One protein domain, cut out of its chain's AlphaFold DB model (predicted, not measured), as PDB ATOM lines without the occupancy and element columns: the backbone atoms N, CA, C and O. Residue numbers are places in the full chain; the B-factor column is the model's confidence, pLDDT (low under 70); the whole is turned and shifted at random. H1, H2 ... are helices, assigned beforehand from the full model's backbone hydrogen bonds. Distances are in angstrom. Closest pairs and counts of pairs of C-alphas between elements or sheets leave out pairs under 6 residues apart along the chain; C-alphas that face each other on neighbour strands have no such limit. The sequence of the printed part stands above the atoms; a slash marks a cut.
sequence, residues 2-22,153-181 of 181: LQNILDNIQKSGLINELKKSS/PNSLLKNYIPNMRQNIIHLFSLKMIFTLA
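AT A GLANCE: This is residues 2 to 22 and 153 to 181 of the 181 residues of the protein "Glutamate--cysteine ligase" of Lentilactobacillus curieae (UniProt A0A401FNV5). H1 and H4 make an open V, coming near each other at Leu 2 and Thr 179 and spreading apart from there, and H3 lies across the wide end of the V, with the short H2 also at that end. The frame is only partly joined, since the contacts between the helices are few and H1 touches no other helix. The printed part has 50 residues with four named helices, H1, H2, H3 and H4 along the chain, and no named strand, and its class is all helix. It is compact, with a radius of gyration of the C-alphas of 10.5 A, and rounded, its C-alphas spanning 25 by 24 by 22 A.

IN THESE COORDINATES: H1 is residues 2 to 11, 14.2 A from first to last C-alpha, and begins at C-alpha 2 at (-2.327, -37.625, -43.601). H2 is residues 15 to 18, with 5.0 A from first to last C-alpha. After the cut, H3 is residues 154 to 160, 9.9 A long, with C-alpha 154 at (11.888, -25.594, -46.314). H4, the longest helix, is residues 166 to 180, 21.4 A long, and ends at C-alpha 180 at (3.849, -40.278, -47.851).

HOW THE PARTS SIT: H1 is close to H2 but not clearly touching, the closest C-alphas being those of Ile 9 and Ile 15, 6.2 A apart. H1 and H3 are close but not clearly touching, with the C-alphas of Ile 9 and Tyr 160 closest at 7.1 A, and their lines are about perpendicular at 83 degrees. H1 and H4 are also close but not clearly touching, with the C-alphas of Leu 2 and Thr 179 closest at 7.0 A; they run opposite ways at a steep tilt of 58 degrees. H2 and H3 only just touch, with 3 pairs of C-alphas within 8 A, the closest those of Glu 17 and Leu 156 at 5.2 A. H3 and H4 only just touch, with 3 pairs of C-alphas within 8 A, H4 with residues 169 to 173 alone; the closest C-alphas are those of Leu 157 and Ile 169, 7.1 A apart, and the lines are about perpendicular at 88 degrees. H2 and H4 are apart. In H1, H3 and H4 every O i to N i+4 pair is within hydrogen-bond range, while H2 is too short for such a pair and has its 1 pair of O i and N i+3 within range.

THE WHOLE: The two C-alphas farthest apart are those of Asn 163 and Ala 181, at 26.7 A. Residues 23 to 152 are not printed, and C-alphas 22 and 153 are 7.3 A apart across this cut, in the link from H2 to H3. The links H1 to H2 and H3 to H4 are tight. The mean pLDDT of the printed part is 77.1, and it is under 70 at residues 2 to 3, 162 to 171, 173, 176 and 180 to 181.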
ATOM      1  N   LEU A   2      -2.447 -38.550 -42.455       56.62
ATOM      2  CA  LEU A   2      -2.327 -37.625 -43.601       56.62
ATOM      3  C   LEU A   2      -3.455 -36.589 -43.722       56.62
ATOM      4  O   LEU A   2      -3.162 -35.408 -43.884       56.62
ATOM      5  N   GLN A   3      -4.719 -37.004 -43.555       60.19
ATOM      6  CA  GLN A   3      -5.871 -36.089 -43.592       60.19
ATOM      7  C   GLN A   3      -5.700 -34.917 -42.608       60.19
ATOM      8  O   GLN A   3      -5.851 -33.761 -42.980       60.19
ATOM      9  N   ASN A   4      -5.238 -35.209 -41.386       71.81
ATOM     10  CA  ASN A   4      -4.984 -34.189 -40.368       71.81
ATOM     11  C   ASN A   4      -3.847 -33.231 -40.755       71.81
ATOM     12  O   ASN A   4      -3.863 -32.083 -40.327       71.81
ATOM     13  N   ILE A   5      -2.851 -33.675 -41.531       75.56
ATOM     14  CA  ILE A   5      -1.730 -32.823 -41.960       75.56
ATOM     15  C   ILE A   5      -2.204 -31.839 -43.030       75.56
ATOM     16  O   ILE A   5      -1.954 -30.643 -42.898       75.56
ATOM     17  N   LEU A   6      -2.925 -32.315 -44.049       76.31
ATOM     18  CA  LEU A   6      -3.475 -31.454 -45.100       76.31
ATOM     19  C   LEU A   6      -4.488 -30.453 -44.533       76.31
ATOM     20  O   LEU A   6      -4.378 -29.257 -44.807       76.31
ATOM     21  N   ASP A   7      -5.392 -30.914 -43.665       80.31
ATOM     22  CA  ASP A   7      -6.366 -30.051 -42.991       80.31
ATOM     23  C   ASP A   7      -5.673 -28.966 -42.155       80.31
ATOM     24  O   ASP A   7      -6.113 -27.815 -42.130       80.31
ATOM     25  N   ASN A   8      -4.569 -29.302 -41.482       79.38
ATOM     26  CA  ASN A   8      -3.795 -28.336 -40.707       79.38
ATOM     27  C   ASN A   8      -3.042 -27.347 -41.603       79.38
ATOM     28  O   ASN A   8      -3.095 -26.152 -41.339       79.38
ATOM     29  N   ILE A   9      -2.397 -27.802 -42.683       83.50
ATOM     30  CA  ILE A   9      -1.739 -26.913 -43.660       83.50
ATOM     31  C   ILE A   9      -2.754 -25.919 -44.239       83.50
ATOM     32  O   ILE A   9      -2.448 -24.730 -44.373       83.50
ATOM     33  N   GLN A  10      -3.971 -26.381 -44.535       82.88
ATOM     34  CA  GLN A  10      -5.050 -25.536 -45.032       82.88
ATOM     35  C   GLN A  10      -5.512 -24.520 -43.980       82.88
ATOM     36  O   GLN A  10      -5.573 -23.328 -44.277       82.88
ATOM     37  N   LYS A  11      -5.772 -24.959 -42.741       84.50
ATOM     38  CA  LYS A  11      -6.173 -24.076 -41.629       84.50
ATOM     39  C   LYS A  11      -5.098 -23.051 -41.261       84.50
ATOM     40  O   LYS A  11      -5.433 -21.933 -40.888       84.50
ATOM     41  N   SER A  12      -3.822 -23.407 -41.392       83.81
ATOM     42  CA  SER A  12      -2.681 -22.526 -41.122       83.81
ATOM     43  C   SER A  12      -2.358 -21.562 -42.272       83.81
ATOM     44  O   SER A  12      -1.409 -20.791 -42.158       83.81
ATOM     45  N   GLY A  13      -3.107 -21.593 -43.382       88.00
ATOM     46  CA  GLY A  13      -2.879 -20.705 -44.529       88.00
ATOM     47  C   GLY A  13      -1.607 -21.021 -45.325       88.00
ATOM     48  O   GLY A  13      -1.120 -20.176 -46.071       88.00
ATOM     49  N   LEU A  14      -1.060 -22.234 -45.194       89.31
ATOM     50  CA  LEU A  14       0.242 -22.621 -45.754       89.31
ATOM     51  C   LEU A  14       0.160 -23.293 -47.133       89.31
ATOM     52  O   LEU A  14       1.170 -23.752 -47.661       89.31
ATOM     53  N   ILE A  15      -1.018 -23.315 -47.761       88.62
ATOM     54  CA  ILE A  15      -1.226 -23.919 -49.090       88.62
ATOM     55  C   ILE A  15      -0.308 -23.308 -50.154       88.62
ATOM     56  O   ILE A  15       0.220 -24.026 -50.999       88.62
ATOM     57  N   ASN A  16      -0.075 -21.995 -50.106       89.81
ATOM     58  CA  ASN A  16       0.822 -21.337 -51.056       89.81
ATOM     59  C   ASN A  16       2.288 -21.734 -50.853       89.81
ATOM     60  O   ASN A  16       3.045 -21.725 -51.816       89.81
ATOM     61  N   GLU A  17       2.690 -22.104 -49.635       89.81
ATOM     62  CA  GLU A  17       4.016 -22.676 -49.401       89.81
ATOM     63  C   GLU A  17       4.075 -24.112 -49.913       89.81
ATOM     64  O   GLU A  17       5.030 -24.455 -50.594       89.81
ATOM     65  N   LEU A  18       3.040 -24.929 -49.693       88.94
ATOM     66  CA  LEU A  18       2.978 -26.293 -50.236       88.94
ATOM     67  C   LEU A  18       3.102 -26.322 -51.767       88.94
ATOM     68  O   LEU A  18       3.793 -27.179 -52.309       88.94
ATOM     69  N   LYS A  19       2.506 -25.355 -52.470       89.56
ATOM     70  CA  LYS A  19       2.631 -25.222 -53.931       89.56
ATOM     71  C   LYS A  19       4.052 -24.932 -54.431       89.56
ATOM     72  O   LYS A  19       4.287 -25.067 -55.620       89.56
ATOM     73  N   LYS A  20       4.992 -24.557 -53.556       92.25
ATOM     74  CA  LYS A  20       6.413 -24.359 -53.900       92.25
ATOM     75  C   LYS A  20       7.243 -25.639 -53.737       92.25
ATOM     76  O   LYS A  20       8.466 -25.567 -53.636       92.25
ATOM     77  N   SER A  21       6.592 -26.793 -53.628       93.06
ATOM     78  CA  SER A  21       7.273 -28.089 -53.661       93.06
ATOM     79  C   SER A  21       7.972 -28.271 -54.998       93.06
ATOM     80  O   SER A  21       7.499 -27.758 -56.006       93.06
ATOM     81  N   SER A  22       9.105 -28.967 -54.995       95.81
ATOM     82  CA  SER A  22       9.875 -29.209 -56.216       95.81
ATOM     83  C   SER A  22       9.682 -30.636 -56.706       95.81
ATOM     84  O   SER A  22       9.592 -31.557 -55.890       95.81
ATOM     85  N   PRO A 153       9.084 -27.647 -49.649       89.75
ATOM     86  CA  PRO A 153       9.910 -26.475 -49.456       89.75
ATOM     87  C   PRO A 153      10.215 -26.277 -47.973       89.75
ATOM     88  O   PRO A 153       9.353 -26.402 -47.100       89.75
ATOM     89  N   ASN A 154      11.450 -25.875 -47.682       85.75
ATOM     90  CA  ASN A 154      11.888 -25.594 -46.314       85.75
ATOM     91  C   ASN A 154      11.027 -24.523 -45.618       85.75
ATOM     92  O   ASN A 154      10.882 -24.553 -44.397       85.75
ATOM     93  N   SER A 155      10.450 -23.581 -46.372       86.62
ATOM     94  CA  SER A 155       9.539 -22.560 -45.842       86.62
ATOM     95  C   SER A 155       8.248 -23.160 -45.287       86.62
ATOM     96  O   SER A 155       7.811 -22.747 -44.214       86.62
ATOM     97  N   LEU A 156       7.676 -24.170 -45.953       86.81
ATOM     98  CA  LEU A 156       6.501 -24.885 -45.458       86.81
ATOM     99  C   LEU A 156       6.808 -25.542 -44.110       86.81
ATOM    100  O   LEU A 156       6.061 -25.351 -43.155       86.81
ATOM    101  N   LEU A 157       7.930 -26.263 -44.014       82.06
ATOM    102  CA  LEU A 157       8.329 -26.960 -42.788       82.06
ATOM    103  C   LEU A 157       8.560 -25.990 -41.624       82.06
ATOM    104  O   LEU A 157       8.081 -26.228 -40.515       82.06
ATOM    105  N   LYS A 158       9.257 -24.874 -41.880       82.38
ATOM    106  CA  LYS A 158       9.504 -23.828 -40.876       82.38
ATOM    107  C   LYS A 158       8.209 -23.172 -40.412       82.38
ATOM    108  O   LYS A 158       8.007 -23.026 -39.216       82.38
ATOM    109  N   ASN A 159       7.319 -22.810 -41.332       84.25
ATOM    110  CA  ASN A 159       6.089 -22.099 -40.982       84.25
ATOM    111  C   ASN A 159       5.033 -23.013 -40.350       84.25
ATOM    112  O   ASN A 159       4.219 -22.546 -39.558       84.25
ATOM    113  N   TYR A 160       5.053 -24.312 -40.664       79.75
ATOM    114  CA  TYR A 160       4.196 -25.302 -40.014       79.75
ATOM    115  C   TYR A 160       4.601 -25.520 -38.547       79.75
ATOM    116  O   TYR A 160       3.747 -25.812 -37.711       79.75
ATOM    117  N   ILE A 161       5.889 -25.341 -38.213       77.50
ATOM    118  CA  ILE A 161       6.410 -25.503 -36.847       77.50
ATOM    119  C   ILE A 161       7.413 -24.386 -36.477       77.50
ATOM    120  O   ILE A 161       8.613 -24.637 -36.332       77.50
ATOM    121  N   PRO A 162       6.939 -23.146 -36.260       65.12
ATOM    122  CA  PRO A 162       7.783 -21.945 -36.227       65.12
ATOM    123  C   PRO A 162       8.781 -21.858 -35.060       65.12
ATOM    124  O   PRO A 162       9.724 -21.079 -35.133       65.12
ATOM    125  N   ASN A 163       8.616 -22.664 -34.003       63.44
ATOM    126  CA  ASN A 163       9.407 -22.577 -32.766       63.44
ATOM    127  C   ASN A 163      10.218 -23.846 -32.434       63.44
ATOM    128  O   ASN A 163      10.690 -23.994 -31.304       63.44
ATOM    129  N   MET A 164      10.373 -24.789 -33.370       65.00
ATOM    130  CA  MET A 164      11.114 -26.031 -33.106       65.00
ATOM    131  C   MET A 164      12.598 -25.924 -33.466       65.00
ATOM    132  O   MET A 164      12.980 -25.355 -34.484       65.00
ATOM    133  N   ARG A 165      13.457 -26.496 -32.607       69.12
ATOM    134  CA  ARG A 165      14.907 -26.593 -32.852       69.12
ATOM    135  C   ARG A 165      15.159 -27.342 -34.168       69.12
ATOM    136  O   ARG A 165      14.453 -28.305 -34.458       69.12
ATOM    137  N   GLN A 166      16.207 -26.966 -34.906       66.00
ATOM    138  CA  GLN A 166      16.560 -27.527 -36.223       66.00
ATOM    139  C   GLN A 166      16.526 -29.071 -36.276       66.00
ATOM    140  O   GLN A 166      15.964 -29.652 -37.200       66.00
ATOM    141  N   ASN A 167      17.045 -29.745 -35.244       62.59
ATOM    142  CA  ASN A 167      17.074 -31.213 -35.166       62.59
ATOM    143  C   ASN A 167      15.668 -31.837 -35.106       62.59
ATOM    144  O   ASN A 167      15.453 -32.950 -35.576       62.59
ATOM    145  N   ILE A 168      14.696 -31.113 -34.549       67.38
ATOM    146  CA  ILE A 168      13.301 -31.551 -34.466       67.38
ATOM    147  C   ILE A 168      12.584 -31.313 -35.807       67.38
ATOM    148  O   ILE A 168      11.753 -32.128 -36.200       67.38
ATOM    149  N   ILE A 169      12.948 -30.259 -36.549       68.25
ATOM    150  CA  ILE A 169      12.457 -30.029 -37.921       68.25
ATOM    151  C   ILE A 169      12.869 -31.194 -38.833       68.25
ATOM    152  O   ILE A 169      12.041 -31.677 -39.599       68.25
ATOM    153  N   HIS A 170      14.099 -31.700 -38.695       68.50
ATOM    154  CA  HIS A 170      14.582 -32.845 -39.475       68.50
ATOM    155  C   HIS A 170      13.847 -34.158 -39.139       68.50
ATOM    156  O   HIS A 170      13.443 -34.908 -40.024       68.50
ATOM    157  N   LEU A 171      13.594 -34.423 -37.853       67.56
ATOM    158  CA  LEU A 171      12.783 -35.574 -37.434       67.56
ATOM    159  C   LEU A 171      11.339 -35.475 -37.944       67.56
ATOM    160  O   LEU A 171      10.743 -36.479 -38.334       67.56
ATOM    161  N   PHE A 172      10.776 -34.266 -37.963       71.06
ATOM    162  CA  PHE A 172       9.441 -34.033 -38.497       71.06
ATOM    163  C   PHE A 172       9.393 -34.212 -40.018       71.06
ATOM    164  O   PHE A 172       8.482 -34.878 -40.504       71.06
ATOM    165  N   SER A 173      10.380 -33.699 -40.764       68.94
ATOM    166  CA  SER A 173      10.463 -33.911 -42.214       68.94
ATOM    167  C   SER A 173      10.578 -35.393 -42.556       68.94
ATOM    168  O   SER A 173       9.844 -35.863 -43.418       68.94
ATOM    169  N   LEU A 174      11.405 -36.150 -41.824       72.94
ATOM    170  CA  LEU A 174      11.505 -37.603 -41.979       72.94
ATOM    171  C   LEU A 174      10.162 -38.284 -41.721       72.94
ATOM    172  O   LEU A 174       9.694 -39.055 -42.553       72.94
ATOM    173  N   LYS A 175       9.493 -37.960 -40.607       71.81
ATOM    174  CA  LYS A 175       8.175 -38.526 -40.294       71.81
ATOM    175  C   LYS A 175       7.155 -38.239 -41.393       71.81
ATOM    176  O   LYS A 175       6.327 -39.094 -41.692       71.81
ATOM    177  N   MET A 176       7.201 -37.051 -41.985       69.06
ATOM    178  CA  MET A 176       6.287 -36.667 -43.052       69.06
ATOM    179  C   MET A 176       6.579 -37.419 -44.358       69.06
ATOM    180  O   MET A 176       5.637 -37.908 -44.971       69.06
ATOM    181  N   ILE A 177       7.855 -37.594 -44.719       72.88
ATOM    182  CA  ILE A 177       8.283 -38.425 -45.857       72.88
ATOM    183  C   ILE A 177       7.821 -39.877 -45.661       72.88
ATOM    184  O   ILE A 177       7.143 -40.415 -46.526       72.88
ATOM    185  N   PHE A 178       8.066 -40.478 -44.491       73.31
ATOM    186  CA  PHE A 178       7.601 -41.839 -44.174       73.31
ATOM    187  C   PHE A 178       6.079 -41.987 -44.100       73.31
ATOM    188  O   PHE A 178       5.581 -43.102 -44.092       73.31
ATOM    189  N   THR A 179       5.332 -40.888 -43.974       70.00
ATOM    190  CA  THR A 179       3.866 -40.954 -44.046       70.00
ATOM    191  C   THR A 179       3.381 -40.938 -45.501       70.00
ATOM    192  O   THR A 179       2.263 -41.367 -45.758       70.00
ATOM    193  N   LEU A 180       4.179 -40.396 -46.427       64.31
ATOM    194  CA  LEU A 180       3.849 -40.278 -47.851       64.31
ATOM    195  C   LEU A 180       4.250 -41.513 -48.674       64.31
ATOM    196  O   LEU A 180       3.639 -41.730 -49.716       64.31
ATOM    197  N   ALA A 181       5.251 -42.275 -48.220       60.88
ATOM    198  CA  ALA A 181       5.683 -43.553 -48.799       60.88
ATOM    199  C   ALA A 181       4.840 -44.729 -48.279       60.88
ATOM    200  O   ALA A 181       4.575 -45.652 -49.078       60.88
TER     201      ALA A 181